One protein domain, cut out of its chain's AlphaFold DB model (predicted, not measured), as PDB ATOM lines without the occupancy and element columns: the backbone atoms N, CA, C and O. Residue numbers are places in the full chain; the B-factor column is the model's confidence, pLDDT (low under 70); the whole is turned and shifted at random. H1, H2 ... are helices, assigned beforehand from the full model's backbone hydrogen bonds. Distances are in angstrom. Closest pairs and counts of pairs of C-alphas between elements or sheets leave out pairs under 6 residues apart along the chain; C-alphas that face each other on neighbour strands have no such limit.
ATOM      1  N   GLY A   2     180.074 197.461  99.290       56.94
ATOM      2  CA  GLY A   2     179.874 196.059  99.719       56.94
ATOM      3  C   GLY A   2     181.110 195.318 100.259       56.94
ATOM      4  O   GLY A   2     180.974 194.437 101.098       56.94
ATOM      5  N   GLU A   3     182.315 195.693  99.832       60.44
ATOM      6  CA  GLU A   3     183.554 194.949 100.126       60.44
ATOM      7  C   GLU A   3     183.982 195.023 101.606       60.44
ATOM      8  O   GLU A   3     184.397 194.033 102.202       60.44
ATOM      9  N   GLU A   4     183.785 196.184 102.236       58.59
ATOM     10  CA  GLU A   4     184.018 196.395 103.673       58.59
ATOM     11  C   GLU A   4     182.994 195.635 104.535       58.59
ATOM     12  O   GLU A   4     183.328 195.125 105.604       58.59
ATOM     13  N   ALA A   5     181.748 195.512 104.061       55.56
ATOM     14  CA  ALA A   5     180.722 194.725 104.740       55.56
ATOM     15  C   ALA A   5     181.051 193.223 104.693       55.56
ATOM     16  O   ALA A   5     180.963 192.550 105.717       55.56
ATOM     17  N   LEU A   6     181.509 192.725 103.540       57.22
ATOM     18  CA  LEU A   6     181.984 191.350 103.354       57.22
ATOM     19  C   LEU A   6     183.172 191.017 104.264       57.22
ATOM     20  O   LEU A   6     183.120 190.032 104.993       57.22
ATOM     21  N   ARG A   7     184.191 191.882 104.328       61.06
ATOM     22  CA  ARG A   7     185.342 191.691 105.232       61.06
ATOM     23  C   ARG A   7     184.946 191.578 106.704       61.06
ATOM     24  O   ARG A   7     185.527 190.789 107.448       61.06
ATOM     25  N   ARG A   8     183.962 192.367 107.140       54.28
ATOM     26  CA  ARG A   8     183.449 192.321 108.518       54.28
ATOM     27  C   ARG A   8     182.637 191.058 108.798       54.28
ATOM     28  O   ARG A   8     182.646 190.591 109.935       54.28
ATOM     29  N   LEU A   9     181.953 190.515 107.790       54.31
ATOM     30  CA  LEU A   9     181.237 189.241 107.885       54.31
ATOM     31  C   LEU A   9     182.211 188.058 107.960       54.31
ATOM     32  O   LEU A   9     182.055 187.221 108.848       54.31
ATOM     33  N   ASP A  10     183.258 188.053 107.129       56.84
ATOM     34  CA  ASP A  10     184.329 187.046 107.169       56.84
ATOM     35  C   ASP A  10     185.047 187.035 108.525       56.84
ATOM     36  O   ASP A  10     185.266 185.979 109.113       56.84
ATOM     37  N   PHE A  11     185.347 188.215 109.080       54.81
ATOM     38  CA  PHE A  11     185.971 188.330 110.402       54.81
ATOM     39  C   PHE A  11     185.060 187.848 111.543       54.81
ATOM     40  O   PHE A  11     185.541 187.377 112.574       54.81
ATOM     41  N   ARG A  12     183.737 187.962 111.381       54.56
ATOM     42  CA  ARG A  12     182.764 187.497 112.378       54.56
ATOM     43  C   ARG A  12     182.478 186.002 112.296       54.56
ATOM     44  O   ARG A  12     181.812 185.516 113.208       54.56
ATOM     45  N   ALA A  13     182.951 185.307 111.252       51.38
ATOM     46  CA  ALA A  13     182.678 183.894 110.981       51.38
ATOM     47  C   ALA A  13     181.260 183.501 111.429       51.38
ATOM     48  O   ALA A  13     181.058 182.578 112.223       51.38
ATOM     49  N   LEU A  14     180.263 184.274 110.989       54.94
ATOM     50  CA  LEU A  14     178.877 183.864 111.133       54.94
ATOM     51  C   LEU A  14     178.687 182.771 110.092       54.94
ATOM     52  O   LEU A  14     178.468 183.063 108.922       54.94
ATOM     53  N   THR A  15     178.862 181.515 110.500       52.09
ATOM     54  CA  THR A  15     178.525 180.367 109.660       52.09
ATOM     55  C   THR A  15     177.128 180.586 109.091       52.09
ATOM     56  O   THR A  15     176.213 180.952 109.839       52.09
ATOM     57  N   ASP A  16     176.956 180.362 107.787       51.34
ATOM     58  CA  ASP A  16     175.633 180.352 107.170       51.34
ATOM     59  C   ASP A  16     174.667 179.551 108.058       51.34
ATOM     60  O   ASP A  16     174.984 178.429 108.468       51.34
ATOM     61  N   ARG A  17     173.491 180.134 108.341       55.06
ATOM     62  CA  ARG A  17     172.438 179.625 109.253       55.06
ATOM     63  C   ARG A  17     172.599 179.929 110.751       55.06
ATOM     64  O   ARG A  17     171.832 179.385 111.546       55.06
ATOM     65  N   LEU A  18     173.509 180.811 111.166       58.97
ATOM     66  CA  LEU A  18     173.469 181.351 112.532       58.97
ATOM     67  C   LEU A  18     172.282 182.322 112.699       58.97
ATOM     68  O   LEU A  18     172.144 183.248 111.898       58.97
ATOM     69  N   PRO A  19     171.420 182.139 113.718       62.91
ATOM     70  CA  PRO A  19     170.307 183.048 113.957       62.91
ATOM     71  C   PRO A  19     170.829 184.457 114.260       62.91
ATOM     72  O   PRO A  19     171.624 184.654 115.180       62.91
ATOM     73  N   VAL A  20     170.365 185.439 113.483       70.88
ATOM     74  CA  VAL A  20     170.595 186.862 113.750       70.88
ATOM     75  C   VAL A  20     169.494 187.341 114.687       70.88
ATOM     76  O   VAL A  20     168.314 187.296 114.341       70.88
ATOM     77  N   ILE A  21     169.881 187.782 115.882       73.44
ATOM     78  CA  ILE A  21     168.961 188.416 116.827       73.44
ATOM     79  C   ILE A  21     168.705 189.839 116.328       73.44
ATOM     80  O   ILE A  21     169.649 190.555 115.989       73.44
ATOM     81  N   VAL A  22     167.438 190.239 116.268       74.19
ATOM     82  CA  VAL A  22     167.023 191.583 115.851       74.19
ATOM     83  C   VAL A  22     166.161 192.246 116.921       74.19
ATOM     84  O   VAL A  22     165.462 191.559 117.665       74.19
ATOM     85  N   ASP A  23     166.227 193.573 117.010       76.12
ATOM     86  CA  ASP A  23     165.374 194.368 117.895       76.12
ATOM     87  C   ASP A  23     163.954 194.553 117.319       76.12
ATOM     88  O   ASP A  23     163.633 194.106 116.214       76.12
ATOM     89  N   GLY A  24     163.089 195.260 118.054       75.94
ATOM     90  CA  GLY A  24     161.723 195.573 117.608       75.94
ATOM     91  C   GLY A  24     161.642 196.442 116.343       75.94
ATOM     92  O   GLY A  24     160.565 196.576 115.767       75.94
ATOM     93  N   GLN A  25     162.758 197.023 115.892       82.94
ATOM     94  CA  GLN A  25     162.877 197.785 114.647       82.94
ATOM     95  C   GLN A  25     163.576 196.982 113.534       82.94
ATOM     96  O   GLN A  25     163.964 197.567 112.522       82.94
ATOM     97  N   MET A  26     163.724 195.659 113.701       80.75
ATOM     98  CA  MET A  26     164.398 194.746 112.768       80.75
ATOM     99  C   MET A  26     165.888 195.060 112.555       80.75
ATOM    100  O   MET A  26     166.455 194.734 111.508       80.75
ATOM    101  N   ARG A  27     166.552 195.688 113.530       73.19
ATOM    102  CA  ARG A  27     167.993 195.967 113.464       73.19
ATOM    103  C   ARG A  27     168.780 194.845 114.134       73.19
ATOM    104  O   ARG A  27     168.350 194.372 115.183       73.19
ATOM    105  N   PRO A  28     169.935 194.431 113.584       71.69
ATOM    106  CA  PRO A  28     170.777 193.424 114.217       71.69
ATOM    107  C   PRO A  28     171.208 193.858 115.620       71.69
ATOM    108  O   PRO A  28     171.739 194.956 115.794       71.69
ATOM    109  N   VAL A  29     171.028 192.974 116.596       75.31
ATOM    110  CA  VAL A  29     171.519 193.145 117.964       75.31
ATOM    111  C   VAL A  29     172.698 192.208 118.164       75.31
ATOM    112  O   VAL A  29     172.583 190.996 117.984       75.31
ATOM    113  N   GLU A  30     173.845 192.766 118.548       73.38
ATOM    114  CA  GLU A  30     175.008 191.965 118.920       73.38
ATOM    115  C   GLU A  30     174.821 191.441 120.352       73.38
ATOM    116  O   GLU A  30     174.768 192.244 121.288       73.38
ATOM    117  N   PRO A  31     174.728 190.118 120.573       76.81
ATOM    118  CA  PRO A  31     174.655 189.587 121.925       76.81
ATOM    119  C   PRO A  31     175.995 189.789 122.647       76.81
ATOM    120  O   PRO A  31     177.065 189.670 122.047       76.81
ATOM    121  N   ALA A  32     175.964 190.000 123.967       81.06
ATOM    122  CA  ALA A  32     177.182 190.192 124.765       81.06
ATOM    123  C   ALA A  32     178.194 189.035 124.611       81.06
ATOM    124  O   ALA A  32     179.405 189.254 124.630       81.06
ATOM    125  N   CYS A  33     177.719 187.804 124.383       78.25
ATOM    126  CA  CYS A  33     178.578 186.644 124.125       78.25
ATOM    127  C   CYS A  33     179.415 186.773 122.837       78.25
ATOM    128  O   CYS A  33     180.524 186.241 122.775       78.25
ATOM    129  N   GLY A  34     178.933 187.506 121.828       81.50
ATOM    130  CA  GLY A  34     179.695 187.830 120.622       81.50
ATOM    131  C   GLY A  34     180.906 188.707 120.931       81.50
ATOM    132  O   GLY A  34     182.012 188.414 120.476       81.50
ATOM    133  N   TRP A  35     180.733 189.704 121.802       84.12
ATOM    134  CA  TRP A  35     181.831 190.538 122.291       84.12
ATOM    135  C   TRP A  35     182.848 189.742 123.123       84.12
ATOM    136  O   TRP A  35     184.044 189.834 122.854       84.12
ATOM    137  N   PHE A  36     182.407 188.886 124.054       85.81
ATOM    138  CA  PHE A  36     183.323 188.014 124.814       85.81
ATOM    139  C   PHE A  36     184.143 187.093 123.906       85.81
ATOM    140  O   PHE A  36     185.357 186.978 124.071       85.81
ATOM    141  N   ARG A  37     183.506 186.491 122.897       83.69
ATOM    142  CA  ARG A  37     184.187 185.674 121.886       83.69
ATOM    143  C   ARG A  37     185.196 186.491 121.070       83.69
ATOM    144  O   ARG A  37     186.299 186.021 120.802       83.69
ATOM    145  N   HIS A  38     184.880 187.737 120.729       83.62
ATOM    146  CA  HIS A  38     185.851 188.615 120.081       83.62
ATOM    147  C   HIS A  38     187.070 188.887 120.978       83.62
ATOM    148  O   HIS A  38     188.205 188.793 120.513       83.62
ATOM    149  N   LEU A  39     186.865 189.135 122.275       86.19
ATOM    150  CA  LEU A  39     187.965 189.311 123.224       86.19
ATOM    151  C   LEU A  39     188.831 188.050 123.360       86.19
ATOM    152  O   LEU A  39     190.053 188.171 123.450       86.19
ATOM    153  N   THR A  40     188.232 186.852 123.312       84.62
ATOM    154  CA  THR A  40     189.009 185.601 123.270       84.62
ATOM    155  C   THR A  40     189.870 185.499 122.011       84.62
ATOM    156  O   THR A  40     191.026 185.098 122.106       84.62
ATOM    157  N   TYR A  41     189.369 185.928 120.845       85.38
ATOM    158  CA  TYR A  41     190.161 185.937 119.607       85.38
ATOM    159  C   TYR A  41     191.313 186.944 119.642       85.38
ATOM    160  O   TYR A  41     192.351 186.707 119.031       85.38
ATOM    161  N   LEU A  42     191.164 188.038 120.390       88.69
ATOM    162  CA  LEU A  42     192.243 188.991 120.653       88.69
ATOM    163  C   LEU A  42     193.283 188.474 121.667       88.69
ATOM    164  O   LEU A  42     194.192 189.220 122.025       88.69
ATOM    165  N   GLY A  43     193.147 187.237 122.155       87.38
ATOM    166  CA  GLY A  43     194.074 186.638 123.115       87.38
ATOM    167  C   GLY A  43     194.009 187.274 124.504       87.38
ATOM    168  O   GLY A  43     195.006 187.274 125.222       87.38
ATOM    169  N   ARG A  44     192.868 187.867 124.884       87.31
ATOM    170  CA  ARG A  44     192.691 188.399 126.243       87.31
ATOM    171  C   ARG A  44     192.646 187.259 127.250       87.31
ATOM    172  O   ARG A  44     191.976 186.258 127.009       87.31
ATOM    173  N   ASP A  45     193.335 187.456 128.373       88.00
ATOM    174  CA  ASP A  45     193.423 186.452 129.427       88.00
ATOM    175  C   ASP A  45     192.024 186.092 129.961       88.00
ATOM    176  O   ASP A  45     191.305 186.980 130.449       88.00
ATOM    177  N   PRO A  46     191.607 184.817 129.852       79.06
ATOM    178  CA  PRO A  46     190.319 184.377 130.351       79.06
ATOM    179  C   PRO A  46     190.201 184.422 131.875       79.06
ATOM    180  O   PRO A  46     189.090 184.604 132.378       79.06
ATOM    181  N   GLU A  47     191.300 184.251 132.614       82.50
ATOM    182  CA  GLU A  47     191.231 184.135 134.070       82.50
ATOM    183  C   GLU A  47     191.129 185.483 134.775       82.50
ATOM    184  O   GLU A  47     190.362 185.601 135.733       82.50
ATOM    185  N   ASP A  48     191.832 186.500 134.283       85.44
ATOM    186  CA  ASP A  48     191.778 187.841 134.851       85.44
ATOM    187  C   ASP A  48     190.792 188.748 134.093       85.44
ATOM    188  O   ASP A  48     189.740 189.137 134.612       85.44
ATOM    189  N   ILE A  49     191.079 189.042 132.823       86.44
ATOM    190  CA  ILE A  49     190.400 190.110 132.070       86.44
ATOM    191  C   ILE A  49     188.963 189.727 131.706       86.44
ATOM    192  O   ILE A  49     188.031 190.500 131.948       86.44
ATOM    193  N   LEU A  50     188.750 188.541 131.122       88.75
ATOM    194  CA  LEU A  50     187.400 188.142 130.704       88.75
ATOM    195  C   LEU A  50     186.480 187.924 131.903       88.75
ATOM    196  O   LEU A  50     185.302 188.270 131.831       88.75
ATOM    197  N   ARG A  51     187.018 187.408 133.013       89.88
ATOM    198  CA  ARG A  51     186.280 187.234 134.266       89.88
ATOM    199  C   ARG A  51     185.838 188.576 134.847       89.88
ATOM    200  O   ARG A  51     184.665 188.722 135.195       89.88
ATOM    201  N   HIS A  52     186.728 189.570 134.892       92.62
ATOM    202  CA  HIS A  52     186.380 190.925 135.326       92.62
ATOM    203  C   HIS A  52     185.300 191.553 134.441       92.62
ATOM    204  O   HIS A  52     184.324 192.108 134.950       92.62
ATOM    205  N   TYR A  53     185.417 191.431 133.118       90.94
ATOM    206  CA  TYR A  53     184.389 191.939 132.212       90.94
ATOM    207  C   TYR A  53     183.060 191.194 132.336       90.94
ATOM    208  O   TYR A  53     182.016 191.840 132.330       90.94
ATOM    209  N   ALA A  54     183.073 189.872 132.513       90.00
ATOM    210  CA  ALA A  54     181.865 189.090 132.767       90.00
ATOM    211  C   ALA A  54     181.148 189.573 134.031       90.00
ATOM    212  O   ALA A  54     179.936 189.787 134.007       90.00
ATOM    213  N   TYR A  55     181.901 189.836 135.101       92.75
ATOM    214  CA  TYR A  55     181.355 190.395 136.332       92.75
ATOM    215  C   TYR A  55     180.740 191.787 136.120       92.75
ATOM    216  O   TYR A  55     179.612 192.035 136.546       92.75
ATOM    217  N   ILE A  56     181.432 192.693 135.421       90.50
ATOM    218  CA  ILE A  56     180.914 194.043 135.137       90.50
ATOM    219  C   ILE A  56     179.624 193.975 134.315       90.50
ATOM    220  O   ILE A  56     178.650 194.649 134.655       90.50
ATOM    221  N   VAL A  57     179.605 193.157 133.259       89.88
ATOM    222  CA  VAL A  57     178.435 192.985 132.388       89.88
ATOM    223  C   VAL A  57     177.266 192.390 133.170       89.88
ATOM    224  O   VAL A  57     176.152 192.891 133.043       89.88
ATOM    225  N   LEU A  58     177.505 191.400 134.037       91.31
ATOM    226  CA  LEU A  58     176.477 190.846 134.922       91.31
ATOM    227  C   LEU A  58     175.863 191.923 135.823       91.31
ATOM    228  O   LEU A  58     174.648 192.112 135.819       91.31
ATOM    229  N   ARG A  59     176.696 192.693 136.530       93.12
ATOM    230  CA  ARG A  59     176.227 193.764 137.424       93.12
ATOM    231  C   ARG A  59     175.510 194.890 136.676       93.12
ATOM    232  O   ARG A  59     174.660 195.565 137.251       93.12
ATOM    233  N   LEU A  60     175.870 195.138 135.418       87.69
ATOM    234  CA  LEU A  60     175.159 196.078 134.555       87.69
ATOM    235  C   LEU A  60     173.789 195.532 134.144       87.69
ATOM    236  O   LEU A  60     172.808 196.263 134.241       87.69
ATOM    237  N   MET A  61     173.701 194.262 133.744       88.75
ATOM    238  CA  MET A  61     172.426 193.625 133.402       88.75
ATOM    239  C   MET A  61     171.450 193.637 134.579       88.75
ATOM    240  O   MET A  61     170.293 194.001 134.393       88.75
ATOM    241  N   GLU A  62     171.917 193.316 135.787       91.25
ATOM    242  CA  GLU A  62     171.101 193.376 137.007       91.25
ATOM    243  C   GLU A  62     170.552 194.793 137.251       91.25
ATOM    244  O   GLU A  62     169.347 194.975 137.412       91.25
ATOM    245  N   PHE A  63     171.412 195.815 137.177       89.00
ATOM    246  CA  PHE A  63     171.024 197.220 137.353       89.00
ATOM    247  C   PHE A  63     169.975 197.705 136.336       89.00
ATOM    248  O   PHE A  63     169.115 198.535 136.659       89.00
ATOM    249  N   LEU A  64     170.072 197.237 135.089       88.12
ATOM    250  CA  LEU A  64     169.129 197.578 134.025       88.12
ATOM    251  C   LEU A  64     167.800 196.851 134.211       88.12
ATOM    252  O   LEU A  64     166.750 197.477 134.061       88.12
ATOM    253  N   ALA A  65     167.847 195.575 134.601       88.88
ATOM    254  CA  ALA A  65     166.664 194.762 134.847       88.88
ATOM    255  C   ALA A  65     165.791 195.359 135.963       88.88
ATOM    256  O   ALA A  65     164.577 195.463 135.798       88.88
ATOM    257  N   GLU A  66     166.400 195.863 137.043       91.56
ATOM    258  CA  GLU A  66     165.705 196.606 138.111       91.56
ATOM    259  C   GLU A  66     164.938 197.843 137.603       91.56
ATOM    260  O   GLU A  66     164.001 198.307 138.248       91.56
ATOM    261  N   ARG A  67     165.324 198.387 136.443       87.81
ATOM    262  CA  ARG A  67     164.713 199.564 135.799       87.81
ATOM    263  C   ARG A  67     163.828 199.200 134.605       87.81
ATOM    264  O   ARG A  67     163.431 200.097 133.864       87.81
ATOM    265  N   GLY A  68     163.542 197.913 134.396       87.31
ATOM    266  CA  GLY A  68     162.752 197.433 133.260       87.31
ATOM    267  C   GLY A  68     163.435 197.644 131.905       87.31
ATOM    268  O   GLY A  68     162.751 197.827 130.902       87.31
ATOM    269  N   ARG A  69     164.773 197.671 131.880       85.88
ATOM    270  CA  ARG A  69     165.595 197.848 130.675       85.88
ATOM    271  C   ARG A  69     166.548 196.674 130.473       85.88
ATOM    272  O   ARG A  69     166.722 195.836 131.354       85.88
ATOM    273  N   ASP A  70     167.181 196.636 129.309       84.19
ATOM    274  CA  ASP A  70     168.134 195.603 128.904       84.19
ATOM    275  C   ASP A  70     169.416 196.213 128.311       84.19
ATOM    276  O   ASP A  70     169.540 197.426 128.153       84.19
ATOM    277  N   LEU A  71     170.389 195.364 127.971       77.44
ATOM    278  CA  LEU A  71     171.647 195.783 127.340       77.44
ATOM    279  C   LEU A  71     171.462 196.475 125.979       77.44
ATOM    280  O   LEU A  71     172.297 197.294 125.610       77.44
ATOM    281  N   GLY A  72     170.404 196.146 125.231       75.06
ATOM    282  CA  GLY A  72     170.125 196.734 123.917       75.06
ATOM    283  C   GLY A  72     169.566 198.155 123.999       75.06
ATOM    284  O   GLY A  72     169.622 198.902 123.027       75.06
ATOM    285  N   THR A  73     169.064 198.538 125.171       74.00
ATOM    286  CA  THR A  73     168.480 199.852 125.466       74.00
ATOM    287  C   THR A  73     169.385 200.732 126.333       74.00
ATOM    288  O   THR A  73     168.984 201.834 126.714       74.00
ATOM    289  N   VAL A  74     170.610 200.272 126.621       77.12
ATOM    290  CA  VAL A  74     171.623 201.023 127.376       77.12
ATOM    291  C   VAL A  74     172.020 202.297 126.649       77.12
ATOM    292  O   VAL A  74     172.423 202.277 125.487       77.12
ATOM    293  N   VAL A  75     172.001 203.400 127.389       75.44
ATOM    294  CA  VAL A  75     172.562 204.690 126.978       75.44
ATOM    295  C   VAL A  75     173.682 205.117 127.926       75.44
ATOM    296  O   VAL A  75     173.794 204.622 129.047       75.44
ATOM    297  N   GLU A  76     174.520 206.065 127.506       72.12
ATOM    298  CA  GLU A  76     175.675 206.539 128.288       72.12
ATOM    299  C   GLU A  76     175.299 206.990 129.714       72.12
ATOM    300  O   GLU A  76     176.017 206.704 130.677       72.12
ATOM    301  N   SER A  77     174.122 207.607 129.881       72.06
ATOM    302  CA  SER A  77     173.615 208.023 131.193       72.06
ATOM    303  C   SER A  77     173.440 206.857 132.171       72.06
ATOM    304  O   SER A  77     173.601 207.043 133.378       72.06
ATOM    305  N   ASP A  78     173.187 205.643 131.681       73.25
ATOM    306  CA  ASP A  78     173.026 204.456 132.524       73.25
ATOM    307  C   ASP A  78     174.352 204.037 133.158       73.25
ATOM    308  O   ASP A  78     174.378 203.608 134.312       73.25
ATOM    309  N   GLY A  79     175.466 204.254 132.450       63.25
ATOM    310  CA  GLY A  79     176.812 204.047 132.979       63.25
ATOM    311  C   GLY A  79     177.133 204.996 134.133       63.25
ATOM    312  O   GLY A  79     177.703 204.576 135.139       63.25
ATOM    313  N   THR A  80     176.710 206.260 134.030       72.44
ATOM    314  CA  THR A  80     176.906 207.254 135.102       72.44
ATOM    315  C   THR A  80     175.990 207.027 136.307       72.44
ATOM    316  O   THR A  80     176.397 207.277 137.442       72.44
ATOM    317  N   ALA A  81     174.778 206.511 136.082       72.38
ATOM    318  CA  ALA A  81     173.803 206.224 137.131       72.38
ATOM    319  C   ALA A  81     174.137 204.956 137.940       72.38
ATOM    320  O   ALA A  81     173.736 204.845 139.096       72.38
ATOM    321  N   ARG A  82     174.891 204.016 137.357       68.81
ATOM    322  CA  ARG A  82     175.332 202.749 137.973       68.81
ATOM    323  C   ARG A  82     176.561 202.889 138.888       68.81
ATOM    324  O   ARG A  82     177.288 201.916 139.074       68.81
ATOM    325  N   ARG A  83     176.878 204.088 139.387       63.22
ATOM    326  CA  ARG A  83     178.095 204.329 140.189       63.22
ATOM    327  C   ARG A  83     178.199 203.285 141.329       63.22
ATOM    328  O   ARG A  83     177.166 203.024 141.945       63.22
TER     329      ARG A  83
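AT A GLANCE: This is residues 2 to 83 of the 84 residues of an uncharacterized protein of Streptomyces sp. BK340 (UniProt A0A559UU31). This is a loose, open set of helices: H2 and the longer H3 run side by side in opposite ways, joined by a tight link, with the short H4 near H3. Residues 2 to 10 of H1 stick out on their own, as do residues 13 to 19, which belong to the long stretch with no named element, residues 13 to 31, between H1 and H2. The printed part has 82 residues with four named helices, in the order H1, H2, H3, H4, and no named strand; the class is all helix. The whole is loose, with a radius of gyration of the C-alphas of 15.1 A and spans of 41 by 36 by 21 A.

HOW THE PARTS SIT: H1, residues 2 to 12, touches no helix; it is apart from H2, residues 32 to 41, but only just, at 8.4 A. H2 and H3, residues 46 to 65, form a helical hairpin, two helices that follow each other and run opposite ways, here at a shallow tilt of 13 degrees. They only just touch, with 3 pairs of C-alphas within 8 A; the closest are those of Phe 36 and Leu 50, 7.2 A apart, and H3 touches with residues 46 to 50 alone. H4, residues 76 to 81, and H3 are near each other, with 6 pairs of C-alphas within 10 A. H1 is apart from H3 and H4, and H2 is apart from H4. In H1, H2 and H4 every O i to N i+4 pair is within hydrogen-bond range; in H3, 14 of 16 are.

IN THESE COORDINATES: H1 begins at C-alpha 2, (179.874, 196.059, 99.719), and measures 15.6 A. H2 measures 14.6 A. H3 measures 26.2 A and begins at C-alpha 46, (190.319, 184.377, 130.351). H4 measures 9.0 A and ends at C-alpha 81, (173.803, 206.224, 137.131).

THE WHOLE: The C-alphas farthest apart, those of Glu 3 and Glu 66, are 42.0 A apart. The printed part has no cut, and the link from H1 to H2 is long. Residues 2 to 19, 79 and 82 to 83 are under pLDDT 70.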